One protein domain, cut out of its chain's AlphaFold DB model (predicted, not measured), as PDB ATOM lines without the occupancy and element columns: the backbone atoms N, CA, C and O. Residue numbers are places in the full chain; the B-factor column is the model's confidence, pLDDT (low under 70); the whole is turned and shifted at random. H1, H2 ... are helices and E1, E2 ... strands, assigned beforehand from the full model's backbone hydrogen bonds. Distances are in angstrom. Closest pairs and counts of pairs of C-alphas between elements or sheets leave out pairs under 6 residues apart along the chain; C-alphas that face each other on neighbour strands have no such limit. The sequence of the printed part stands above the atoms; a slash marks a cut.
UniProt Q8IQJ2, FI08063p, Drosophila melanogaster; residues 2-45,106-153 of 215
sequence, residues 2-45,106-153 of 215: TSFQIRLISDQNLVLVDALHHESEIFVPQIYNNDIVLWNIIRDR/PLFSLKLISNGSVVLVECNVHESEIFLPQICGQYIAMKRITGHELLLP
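AT A GLANCE: This is residues 2 to 45 and 106 to 153 of the 215 residues of the protein "FI08063p" of Drosophila melanogaster (UniProt Q8IQJ2). Two strongly twisted four-stranded sheets, E1 to E4 and E5 to E8, form a sandwich, face to face with their strands nearly in line, at 5 degrees. The small helix H1 only grazes the second sheet, far from the domain's middle. The printed part has 92 residues, with eight named strands and then one named helix, mostly strand. Each sheet is a meander, each strand the antiparallel neighbour of the one before, in the orders E1 E2 E3 E4 and E5 E6 E7 E8. The whole is compact, with a radius of gyration of the C-alphas of 12.7 A and spans of 37 by 35 by 25 A.

HOW THE PARTS SIT: Begin with E1, residues 4 to 9, E2, 14 to 19, E3, 22 to 32, and E4, 35 to 40. Within hydrogen-bond range you find N 7 and O 16 at 2.9 A in the hairpin E1 and E2, N 17 and O 25 at 2.8 A in E2 and E3, and N 30 and O 37 at 2.9 A in E3 and E4. E3 bends by 64 degrees at residue 29. The other sheet has E5, residues 108 to 113, E6, 118 to 123, E7, 126 to 136, and E8, 139 to 145; there look at N 111 and O 120, 2.9 A, N 121 and O 129, 2.8 A, and N 134 and O 141, 2.8 A. Between the sheets, the closest C-alphas of E4 and E8 are those of Leu 38 and Met 142, 6.3 A apart. H1, residues 147 to 150, is too short for an O i to N i+4 pair.

IN THESE COORDINATES: Find C-alpha 4 at (203.782, 221.707, 264.451), where E1 begins. E3 is 26.4 A long and E7 26.8 A. H1 ends at C-alpha 150, (194.758, 229.166, 253.313).

THE WHOLE: Residues 46 to 105 are cut out, and C-alphas 45 and 106 are 28.8 A apart. The links printed whole are tight. Residues 44 to 45 and 152 to 153 have pLDDT under 70.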
ATOM      1  N   THR A   2     198.381 224.004 269.337       80.21
ATOM      2  CA  THR A   2     199.494 223.061 269.176       80.21
ATOM      3  C   THR A   2     200.397 223.560 268.051       80.21
ATOM      4  O   THR A   2     199.907 223.894 266.974       80.21
ATOM      5  N   SER A   3     201.699 223.666 268.306       91.61
ATOM      6  CA  SER A   3     202.679 224.015 267.277       91.61
ATOM      7  C   SER A   3     203.182 222.749 266.597       91.61
ATOM      8  O   SER A   3     203.592 221.811 267.283       91.61
ATOM      9  N   PHE A   4     203.194 222.760 265.268       96.07
ATOM     10  CA  PHE A   4     203.782 221.707 264.451       96.07
ATOM     11  C   PHE A   4     205.134 222.159 263.914       96.07
ATOM     12  O   PHE A   4     205.274 223.295 263.458       96.07
ATOM     13  N   GLN A   5     206.113 221.262 263.933       97.04
ATOM     14  CA  GLN A   5     207.374 221.425 263.229       97.04
ATOM     15  C   GLN A   5     207.390 220.450 262.054       97.04
ATOM     16  O   GLN A   5     207.391 219.237 262.246       97.04
ATOM     17  N   ILE A   6     207.390 220.989 260.837       97.47
ATOM     18  CA  ILE A   6     207.365 220.202 259.602       97.47
ATOM     19  C   ILE A   6     208.745 220.261 258.957       97.47
ATOM     20  O   ILE A   6     209.346 221.331 258.845       97.47
ATOM     21  N   ARG A   7     209.256 219.108 258.525       97.65
ATOM     22  CA  ARG A   7     210.542 218.983 257.835       97.65
ATOM     23  C   ARG A   7     210.397 218.067 256.628       97.65
ATOM     24  O   ARG A   7     209.752 217.027 256.713       97.65
ATOM     25  N   LEU A   8     211.026 218.442 255.517       97.73
ATOM     26  CA  LEU A   8     211.183 217.551 254.369       97.73
ATOM     27  C   LEU A   8     212.476 216.756 254.540       97.73
ATOM     28  O   LEU A   8     213.523 217.335 254.835       97.73
ATOM     29  N   ILE A   9     212.399 215.439 254.375       95.73
ATOM     30  CA  ILE A   9     213.532 214.516 254.524       95.73
ATOM     31  C   ILE A   9     213.664 213.631 253.276       95.73
ATOM     32  O   ILE A   9     212.793 213.653 252.406       95.73
ATOM     33  N   SER A  10     214.749 212.848 253.190       91.14
ATOM     34  CA  SER A  10     215.003 211.901 252.088       91.14
ATOM     35  C   SER A  10     214.891 212.553 250.705       91.14
ATOM     36  O   SER A  10     213.998 212.221 249.923       91.14
ATOM     37  N   ASP A  11     215.757 213.531 250.435       90.32
ATOM     38  CA  ASP A  11     215.757 214.320 249.192       90.32
ATOM     39  C   ASP A  11     214.417 215.004 248.898       90.32
ATOM     40  O   ASP A  11     214.015 215.155 247.751       90.32
ATOM     41  N   GLN A  12     213.730 215.437 249.958       87.61
ATOM     42  CA  GLN A  12     212.440 216.128 249.890       87.61
ATOM     43  C   GLN A  12     211.281 215.255 249.386       87.61
ATOM     44  O   GLN A  12     210.287 215.778 248.897       87.61
ATOM     45  N   ASN A  13     211.370 213.935 249.553       92.69
ATOM     46  CA  ASN A  13     210.313 213.002 249.146       92.69
ATOM     47  C   ASN A  13     209.414 212.549 250.301       92.69
ATOM     48  O   ASN A  13     208.370 211.943 250.071       92.69
ATOM     49  N   LEU A  14     209.808 212.830 251.544       96.45
ATOM     50  CA  LEU A  14     209.058 212.459 252.741       96.45
ATOM     51  C   LEU A  14     208.838 213.674 253.640       96.45
ATOM     52  O   LEU A  14     209.683 214.570 253.717       96.45
ATOM     53  N   VAL A  15     207.722 213.667 254.364       97.84
ATOM     54  CA  VAL A  15     207.372 214.696 255.347       97.84
ATOM     55  C   VAL A  15     207.518 214.114 256.744       97.84
ATOM     56  O   VAL A  15     206.859 213.134 257.065       97.84
ATOM     57  N   LEU A  16     208.343 214.734 257.584       97.59
ATOM     58  CA  LEU A  16     208.402 214.481 259.021       97.59
ATOM     59  C   LEU A  16     207.651 215.597 259.750       97.59
ATOM     60  O   LEU A  16     207.929 216.778 259.525       97.59
ATOM     61  N   VAL A  17     206.727 215.225 260.630       97.39
ATOM     62  CA  VAL A  17     205.946 216.159 261.442       97.39
ATOM     63  C   VAL A  17     206.164 215.855 262.915       97.39
ATOM     64  O   VAL A  17     205.894 214.748 263.370       97.39
ATOM     65  N   ASP A  18     206.604 216.860 263.661       95.55
ATOM     66  CA  ASP A  18     206.734 216.813 265.113       95.55
ATOM     67  C   ASP A  18     205.692 217.739 265.757       95.55
ATOM     68  O   ASP A  18     205.449 218.851 265.276       95.55
ATOM     69  N   ALA A  19     205.092 217.313 266.869       94.06
ATOM     70  CA  ALA A  19     204.227 218.156 267.687       94.06
ATOM     71  C   ALA A  19     204.469 217.894 269.174       94.06
ATOM     72  O   ALA A  19     204.809 216.787 269.589       94.06
ATOM     73  N   LEU A  20     204.283 218.923 270.000       91.70
ATOM     74  CA  LEU A  20     204.471 218.789 271.443       91.70
ATOM     75  C   LEU A  20     203.486 217.755 272.015       91.70
ATOM     76  O   LEU A  20     202.302 217.783 271.684       91.70
ATOM     77  N   HIS A  21     203.980 216.869 272.884       89.26
ATOM     78  CA  HIS A  21     203.222 215.767 273.503       89.26
ATOM     79  C   HIS A  21     202.689 214.704 272.532       89.26
ATOM     80  O   HIS A  21     201.909 213.852 272.944       89.26
ATOM     81  N   HIS A  22     203.120 214.734 271.273       89.29
ATOM     82  CA  HIS A  22     202.778 213.723 270.285       89.29
ATOM     83  C   HIS A  22     204.065 213.111 269.751       89.29
ATOM     84  O   HIS A  22     205.107 213.760 269.653       89.29
ATOM     85  N   GLU A  23     203.999 211.832 269.427       90.49
ATOM     86  CA  GLU A  23     205.078 211.176 268.708       90.49
ATOM     87  C   GLU A  23     205.172 211.729 267.288       90.49
ATOM     88  O   GLU A  23     204.154 212.005 266.650       90.49
ATOM     89  N   SER A  24     206.400 211.845 266.796       93.52
ATOM     90  CA  SER A  24     206.677 212.260 265.429       93.52
ATOM     91  C   SER A  24     206.019 211.328 264.410       93.52
ATOM     92  O   SER A  24     205.883 210.122 264.639       93.52
ATOM     93  N   GLU A  25     205.637 211.889 263.269       94.87
ATOM     94  CA  GLU A  25     204.937 211.196 262.189       94.87
ATOM     95  C   GLU A  25     205.671 211.364 260.867       94.87
ATOM     96  O   GLU A  25     206.193 212.442 260.584       94.87
ATOM     97  N   ILE A  26     205.697 210.309 260.048       96.73
ATOM     98  CA  ILE A  26     206.312 210.346 258.719       96.73
ATOM     99  C   ILE A  26     205.255 210.046 257.665       96.73
ATOM    100  O   ILE A  26     204.590 209.010 257.715       96.73
ATOM    101  N   PHE A  27     205.151 210.932 256.680       97.45
ATOM    102  CA  PHE A  27     204.218 210.807 255.574       97.45
ATOM    103  C   PHE A  27     204.939 210.688 254.236       97.45
ATOM    104  O   PHE A  27     205.936 211.371 253.985       97.45
ATOM    105  N   VAL A  28     204.388 209.845 253.366       96.26
ATOM    106  CA  VAL A  28     204.818 209.665 251.977       96.26
ATOM    107  C   VAL A  28     203.679 210.070 251.036       96.26
ATOM    108  O   VAL A  28     202.536 209.673 251.276       96.26
ATOM    109  N   PRO A  29     203.943 210.861 249.983       96.98
ATOM    110  CA  PRO A  29     202.936 211.157 248.975       96.98
ATOM    111  C   PRO A  29     202.601 209.902 248.162       96.98
ATOM    112  O   PRO A  29     203.487 209.154 247.747       96.98
ATOM    113  N   GLN A  30     201.311 209.669 247.941       95.49
ATOM    114  CA  GLN A  30     200.783 208.587 247.113       95.49
ATOM    115  C   GLN A  30     199.579 209.084 246.314       95.49
ATOM    116  O   GLN A  30     198.930 210.051 246.705       95.49
ATOM    117  N   ILE A  31     199.271 208.411 245.203       94.54
ATOM    118  CA  ILE A  31     197.982 208.573 244.524       94.54
ATOM    119  C   ILE A  31     197.024 207.523 245.078       94.54
ATOM    120  O   ILE A  31     197.330 206.330 245.048       94.54
ATOM    121  N   TYR A  32     195.862 207.957 245.554       93.00
ATOM    122  CA  TYR A  32     194.785 207.081 246.004       93.00
ATOM    123  C   TYR A  32     193.459 207.583 245.441       93.00
ATOM    124  O   TYR A  32     193.120 208.743 245.628       93.00
ATOM    125  N   ASN A  33     192.716 206.725 244.734       92.50
ATOM    126  CA  ASN A  33     191.438 207.075 244.095       92.50
ATOM    127  C   ASN A  33     191.470 208.366 243.254       92.50
ATOM    128  O   ASN A  33     190.490 209.101 243.223       92.50
ATOM    129  N   ASN A  34     192.574 208.612 242.538       91.54
ATOM    130  CA  ASN A  34     192.762 209.822 241.732       91.54
ATOM    131  C   ASN A  34     192.788 211.123 242.559       91.54
ATOM    132  O   ASN A  34     192.389 212.166 242.066       91.54
ATOM    133  N   ASP A  35     193.257 211.058 243.802       93.38
ATOM    134  CA  ASP A  35     193.657 212.215 244.599       93.38
ATOM    135  C   ASP A  35     195.079 211.981 245.128       93.38
ATOM    136  O   ASP A  35     195.531 210.836 245.291       93.38
ATOM    137  N   ILE A  36     195.795 213.066 245.418       95.67
ATOM    138  CA  ILE A  36     197.052 212.980 246.161       95.67
ATOM    139  C   ILE A  36     196.712 212.766 247.640       95.67
ATOM    140  O   ILE A  36     195.859 213.434 248.216       95.67
ATOM    141  N   VAL A  37     197.415 211.847 248.298       96.07
ATOM    142  CA  VAL A  37     197.328 211.648 249.747       96.07
ATOM    143  C   VAL A  37     198.718 211.628 250.366       96.07
ATOM    144  O   VAL A  37     199.663 211.094 249.792       96.07
ATOM    145  N   LEU A  38     198.846 212.189 251.568       97.09
ATOM    146  CA  LEU A  38     200.029 212.020 252.408       97.09
ATOM    147  C   LEU A  38     199.774 210.867 253.380       97.09
ATOM    148  O   LEU A  38     199.121 211.033 254.410       97.09
ATOM    149  N   TRP A  39     200.268 209.684 253.022       94.99
ATOM    150  CA  TRP A  39     200.042 208.454 253.771       94.99
ATOM    151  C   TRP A  39     201.037 208.312 254.921       94.99
ATOM    152  O   TRP A  39     202.248 208.385 254.709       94.99
ATOM    153  N   ASN A  40     200.542 208.046 256.129       94.71
ATOM    154  CA  ASN A  40     201.384 207.784 257.291       94.71
ATOM    155  C   ASN A  40     202.008 206.379 257.219       94.71
ATOM    156  O   ASN A  40     201.298 205.367 257.214       94.71
ATOM    157  N   ILE A  41     203.339 206.297 257.172       92.23
ATOM    158  CA  ILE A  41     204.048 205.009 257.090       92.23
ATOM    159  C   ILE A  41     204.253 204.333 258.453       92.23
ATOM    160  O   ILE A  41     204.571 203.146 258.500       92.23
ATOM    161  N   ILE A  42     204.025 205.042 259.561       87.11
ATOM    162  CA  ILE A  42     204.120 204.509 260.923       87.11
ATOM    163  C   ILE A  42     202.754 203.923 261.307       87.11
ATOM    164  O   ILE A  42     201.899 204.599 261.873       87.11
ATOM    165  N   ARG A  43     202.526 202.655 260.947       70.76
ATOM    166  CA  ARG A  43     201.221 201.984 261.123       70.76
ATOM    167  C   ARG A  43     200.997 201.387 262.510       70.76
ATOM    168  O   ARG A  43     199.858 201.309 262.951       70.76
ATOM    169  N   ASP A  44     202.062 200.937 263.167       67.53
ATOM    170  CA  ASP A  44     201.967 200.126 264.382       67.53
ATOM    171  C   ASP A  44     202.416 200.937 265.600       67.53
ATOM    172  O   ASP A  44     203.593 200.968 265.973       67.53
ATOM    173  N   ARG A  45     201.469 201.683 266.170       65.27
ATOM    174  CA  ARG A  45     201.695 202.482 267.372       65.27
ATOM    175  C   ARG A  45     201.238 201.692 268.579       65.27
ATOM    176  O   ARG A  45     200.056 201.394 268.737       65.27
ATOM    177  N   PRO A 106     204.327 208.036 239.346       80.99
ATOM    178  CA  PRO A 106     204.086 209.453 239.565       80.99
ATOM    179  C   PRO A 106     205.279 210.044 240.319       80.99
ATOM    180  O   PRO A 106     205.691 209.529 241.359       80.99
ATOM    181  N   LEU A 107     205.867 211.094 239.747       91.53
ATOM    182  CA  LEU A 107     206.980 211.806 240.358       91.53
ATOM    183  C   LEU A 107     206.392 212.914 241.218       91.53
ATOM    184  O   LEU A 107     205.691 213.793 240.707       91.53
ATOM    185  N   PHE A 108     206.674 212.851 242.515       95.28
ATOM    186  CA  PHE A 108     206.246 213.856 243.476       95.28
ATOM    187  C   PHE A 108     207.370 214.850 243.757       95.28
ATOM    188  O   PHE A 108     208.539 214.482 243.830       95.28
ATOM    189  N   SER A 109     206.995 216.110 243.940       95.85
ATOM    190  CA  SER A 109     207.862 217.187 244.417       95.85
ATOM    191  C   SER A 109     207.182 217.834 245.619       95.85
ATOM    192  O   SER A 109     206.020 218.238 245.532       95.85
ATOM    193  N   LEU A 110     207.877 217.892 246.756       97.89
ATOM    194  CA  LEU A 110     207.351 218.468 247.992       97.89
ATOM    195  C   LEU A 110     208.014 219.807 248.284       97.89
ATOM    196  O   LEU A 110     209.232 219.951 248.186       97.89
ATOM    197  N   LYS A 111     207.219 220.788 248.713       97.46
ATOM    198  CA  LYS A 111     207.708 222.102 249.144       97.46
ATOM    199  C   LYS A 111     207.027 222.526 250.432       97.46
ATOM    200  O   LYS A 111     205.826 222.343 250.606       97.46
ATOM    201  N   LEU A 112     207.789 223.146 251.325       97.03
ATOM    202  CA  LEU A 112     207.225 223.820 252.490       97.03
ATOM    203  C   LEU A 112     206.818 225.244 252.109       97.03
ATOM    204  O   LEU A 112     207.627 226.006 251.582       97.03
ATOM    205  N   ILE A 113     205.571 225.608 252.399       94.35
ATOM    206  CA  ILE A 113     205.011 226.944 252.161       94.35
ATOM    207  C   ILE A 113     204.464 227.529 253.471       94.35
ATOM    208  O   ILE A 113     204.511 226.882 254.519       94.35
ATOM    209  N   SER A 114     203.969 228.773 253.439       92.29
ATOM    210  CA  SER A 114     203.396 229.446 254.619       92.29
ATOM    211  C   SER A 114     204.338 229.396 255.838       92.29
ATOM    212  O   SER A 114     203.990 228.901 256.910       92.29
ATOM    213  N   ASN A 115     205.591 229.829 255.658       92.46
ATOM    214  CA  ASN A 115     206.644 229.772 256.687       92.46
ATOM    215  C   ASN A 115     206.906 228.365 257.260       92.46
ATOM    216  O   ASN A 115     207.283 228.224 258.420       92.46
ATOM    217  N   GLY A 116     206.686 227.316 256.465       93.33
ATOM    218  CA  GLY A 116     206.909 225.934 256.887       93.33
ATOM    219  C   GLY A 116     205.766 225.303 257.672       93.33
ATOM    220  O   GLY A 116     205.936 224.211 258.202       93.33
ATOM    221  N   SER A 117     204.604 225.957 257.738       93.76
ATOM    222  CA  SER A 117     203.416 225.415 258.414       93.76
ATOM    223  C   SER A 117     202.562 224.501 257.532       93.76
ATOM    224  O   SER A 117     201.668 223.824 258.035       93.76
ATOM    225  N   VAL A 118     202.817 224.484 256.221       95.42
ATOM    226  CA  VAL A 118     201.991 223.795 255.226       95.42
ATOM    227  C   VAL A 118     202.887 223.136 254.175       95.42
ATOM    228  O   VAL A 118     203.932 223.680 253.810       95.42
ATOM    229  N   VAL A 119     202.468 221.973 253.674       97.44
ATOM    230  CA  VAL A 119     203.151 221.211 252.620       97.44
ATOM    231  C   VAL A 119     202.396 221.368 251.303       97.44
ATOM    232  O   VAL A 119     201.207 221.077 251.237       97.44
ATOM    233  N   LEU A 120     203.088 221.804 250.257       97.44
ATOM    234  CA  LEU A 120     202.634 221.735 248.871       97.44
ATOM    235  C   LEU A 120     203.185 220.453 248.241       97.44
ATOM    236  O   LEU A 120     204.390 220.206 248.303       97.44
ATOM    237  N   VAL A 121     202.305 219.669 247.627       97.63
ATOM    238  CA  VAL A 121     202.627 218.445 246.894       97.63
ATOM    239  C   VAL A 121     202.326 218.677 245.422       97.63
ATOM    240  O   VAL A 121     201.186 218.929 245.044       97.63
ATOM    241  N   GLU A 122     203.352 218.594 244.589       95.68
ATOM    242  CA  GLU A 122     203.247 218.678 243.134       95.68
ATOM    243  C   GLU A 122     203.421 217.272 242.551       95.68
ATOM    244  O   GLU A 122     204.295 216.520 242.988       95.68
ATOM    245  N   CYS A 123     202.609 216.917 241.557       94.26
ATOM    246  CA  CYS A 123     202.705 215.649 240.841       94.26
ATOM    247  C   CYS A 123     202.664 215.907 239.334       94.26
ATOM    248  O   CYS A 123     201.915 216.755 238.859       94.26
ATOM    249  N   ASN A 124     203.450 215.173 238.550       91.37
ATOM    250  CA  ASN A 124     203.513 215.362 237.096       91.37
ATOM    251  C   ASN A 124     202.251 214.910 236.335       91.37
ATOM    252  O   ASN A 124     202.122 215.210 235.150       91.37
ATOM    253  N   VAL A 125     201.353 214.171 236.988       90.58
ATOM    254  CA  VAL A 125     200.122 213.622 236.393       90.58
ATOM    255  C   VAL A 125     198.851 214.085 237.104       90.58
ATOM    256  O   VAL A 125     197.762 213.664 236.726       90.58
ATOM    257  N   HIS A 126     198.973 214.930 238.130       92.13
ATOM    258  CA  HIS A 126     197.847 215.358 238.951       92.13
ATOM    259  C   HIS A 126     197.951 216.839 239.313       92.13
ATOM    260  O   HIS A 126     199.047 217.396 239.352       92.13
ATOM    261  N   GLU A 127     196.813 217.477 239.591       93.47
ATOM    262  CA  GLU A 127     196.807 218.834 240.136       93.47
ATOM    263  C   GLU A 127     197.533 218.864 241.485       93.47
ATOM    264  O   GLU A 127     197.413 217.934 242.288       93.47
ATOM    265  N   SER A 128     198.299 219.932 241.712       94.74
ATOM    266  CA  SER A 128     199.016 220.141 242.963       94.74
ATOM    267  C   SER A 128     198.051 220.290 244.133       94.74
ATOM    268  O   SER A 128     197.032 220.973 244.047       94.74
ATOM    269  N   GLU A 129     198.423 219.717 245.269       96.29
ATOM    270  CA  GLU A 129     197.600 219.718 246.470       96.29
ATOM    271  C   GLU A 129     198.356 220.264 247.672       96.29
ATOM    272  O   GLU A 129     199.584 220.257 247.732       96.29
ATOM    273  N   ILE A 130     197.604 220.766 248.645       96.82
ATOM    274  CA  ILE A 130     198.154 221.434 249.816       96.82
ATOM    275  C   ILE A 130     197.670 220.701 251.059       96.82
ATOM    276  O   ILE A 130     196.494 220.368 251.166       96.82
ATOM    277  N   PHE A 131     198.570 220.466 252.010       98.02
ATOM    278  CA  PHE A 131     198.280 219.731 253.234       98.02
ATOM    279  C   PHE A 131     198.779 220.479 254.465       98.02
ATOM    280  O   PHE A 131     199.899 220.994 254.484       98.02
ATOM    281  N   LEU A 132     197.970 220.474 255.523       96.16
ATOM    282  CA  LEU A 132     198.369 220.925 256.854       96.16
ATOM    283  C   LEU A 132     198.313 219.770 257.859       96.16
ATOM    284  O   LEU A 132     197.466 218.886 257.724       96.16
ATOM    285  N   PRO A 133     199.187 219.758 258.872       96.64
ATOM    286  CA  PRO A 133     199.096 218.794 259.955       96.64
ATOM    287  C   PRO A 133     197.924 219.122 260.889       96.64
ATOM    288  O   PRO A 133     197.650 220.282 261.204       96.64
ATOM    289  N   GLN A 134     197.250 218.083 261.371       95.00
ATOM    290  CA  GLN A 134     196.139 218.168 262.309       95.00
ATOM    291  C   GLN A 134     196.240 217.042 263.344       95.00
ATOM    292  O   GLN A 134     196.599 215.916 263.012       95.00
ATOM    293  N   ILE A 135     195.898 217.337 264.601       92.77
ATOM    294  CA  ILE A 135     195.780 216.306 265.640       92.77
ATOM    295  C   ILE A 135     194.471 215.538 265.451       92.77
ATOM    296  O   ILE A 135     193.392 216.138 265.403       92.77
ATOM    297  N   CYS A 136     194.574 214.214 265.385       89.60
ATOM    298  CA  CYS A 136     193.456 213.285 265.285       89.60
ATOM    299  C   CYS A 136     193.571 212.260 266.419       89.60
ATOM    300  O   CYS A 136     194.256 211.250 266.298       89.60
ATOM    301  N   GLY A 137     192.923 212.532 267.554       88.30
ATOM    302  CA  GLY A 137     193.067 211.691 268.744       88.30
ATOM    303  C   GLY A 137     194.503 211.722 269.270       88.30
ATOM    304  O   GLY A 137     194.957 212.761 269.736       88.30
ATOM    305  N   GLN A 138     195.202 210.587 269.199       87.46
ATOM    306  CA  GLN A 138     196.572 210.424 269.712       87.46
ATOM    307  C   GLN A 138     197.666 210.572 268.641       87.46
ATOM    308  O   GLN A 138     198.849 210.517 268.967       87.46
ATOM    309  N   TYR A 139     197.294 210.735 267.371       90.52
ATOM    310  CA  TYR A 139     198.232 210.792 266.251       90.52
ATOM    311  C   TYR A 139     198.098 212.102 265.472       90.52
ATOM    312  O   TYR A 139     197.120 212.846 265.618       90.52
ATOM    313  N   ILE A 140     199.097 212.392 264.638       93.40
ATOM    314  CA  ILE A 140     199.044 213.515 263.698       93.40
ATOM    315  C   ILE A 140     198.606 212.953 262.345       93.40
ATOM    316  O   ILE A 140     199.081 211.909 261.905       93.40
ATOM    317  N   ALA A 141     197.689 213.645 261.682       95.00
ATOM    318  CA  ALA A 141     197.281 213.365 260.314       95.00
ATOM    319  C   ALA A 141     197.558 214.583 259.431       95.00
ATOM    320  O   ALA A 141     197.641 215.711 259.916       95.00
ATOM    321  N   MET A 142     197.667 214.362 258.123       96.79
ATOM    322  CA  MET A 142     197.763 215.442 257.145       96.79
ATOM    323  C   MET A 142     196.385 215.680 256.531       96.79
ATOM    324  O   MET A 142     195.856 214.827 255.822       96.79
ATOM    325  N   LYS A 143     195.796 216.844 256.803       95.82
ATOM    326  CA  LYS A 143     194.533 217.274 256.204       95.82
ATOM    327  C   LYS A 143     194.823 217.993 254.887       95.82
ATOM    328  O   LYS A 143     195.551 218.988 254.883       95.82
ATOM    329  N   ARG A 144     194.206 217.531 253.797       96.23
ATOM    330  CA  ARG A 144     194.140 218.272 252.530       96.23
ATOM    331  C   ARG A 144     193.384 219.579 252.749       96.23
ATOM    332  O   ARG A 144     192.302 219.572 253.339       96.23
ATOM    333  N   ILE A 145     193.946 220.673 252.258       94.33
ATOM    334  CA  ILE A 145     193.322 221.986 252.288       94.33
ATOM    335  C   ILE A 145     193.225 222.597 250.907       94.33
ATOM    336  O   ILE A 145     193.984 222.305 249.987       94.33
ATOM    337  N   THR A 146     192.278 223.505 250.802       89.44
ATOM    338  CA  THR A 146     192.003 224.268 249.592       89.44
ATOM    339  C   THR A 146     192.503 225.707 249.733       89.44
ATOM    340  O   THR A 146     192.733 226.211 250.835       89.44
ATOM    341  N   GLY A 147     192.635 226.423 248.611       80.74
ATOM    342  CA  GLY A 147     193.091 227.819 248.620       80.74
ATOM    343  C   GLY A 147     192.223 228.765 249.464       80.74
ATOM    344  O   GLY A 147     192.734 229.744 250.002       80.74
ATOM    345  N   HIS A 148     190.932 228.463 249.641       80.74
ATOM    346  CA  HIS A 148     190.050 229.271 250.487       80.74
ATOM    347  C   HIS A 148     190.334 229.090 251.986       80.74
ATOM    348  O   HIS A 148     190.161 230.035 252.753       80.74
ATOM    349  N   GLU A 149     190.817 227.917 252.404       83.53
ATOM    350  CA  GLU A 149     191.227 227.659 253.789       83.53
ATOM    351  C   GLU A 149     192.576 228.319 254.120       83.53
ATOM    352  O   GLU A 149     192.771 228.761 255.252       83.53
ATOM    353  N   LEU A 150     193.477 228.464 253.138       76.72
ATOM    354  CA  LEU A 150     194.758 229.166 253.313       76.72
ATOM    355  C   LEU A 150     194.596 230.654 253.627       76.72
ATOM    356  O   LEU A 150     195.437 231.244 254.301       76.72
ATOM    357  N   LEU A 151     193.538 231.266 253.098       71.31
ATOM    358  CA  LEU A 151     193.311 232.696 253.223       71.31
ATOM    359  C   LEU A 151     192.707 233.102 254.552       71.31
ATOM    360  O   LEU A 151     192.615 234.308 254.748       71.31
ATOM    361  N   LEU A 152     192.294 232.178 255.434       56.10
ATOM    362  CA  LEU A 152     191.758 232.574 256.733       56.10
ATOM    363  C   LEU A 152     192.842 233.343 257.494       56.10
ATOM    364  O   LEU A 152     193.756 232.733 258.057       56.10
ATOM    365  N   PRO A 153     192.736 234.682 257.572       52.14
ATOM    366  CA  PRO A 153     193.556 235.420 258.493       52.14
ATOM    367  C   PRO A 153     193.044 234.955 259.849       52.14
ATOM    368  O   PRO A 153     191.826 234.890 260.068       52.14
TER     369      PRO A 153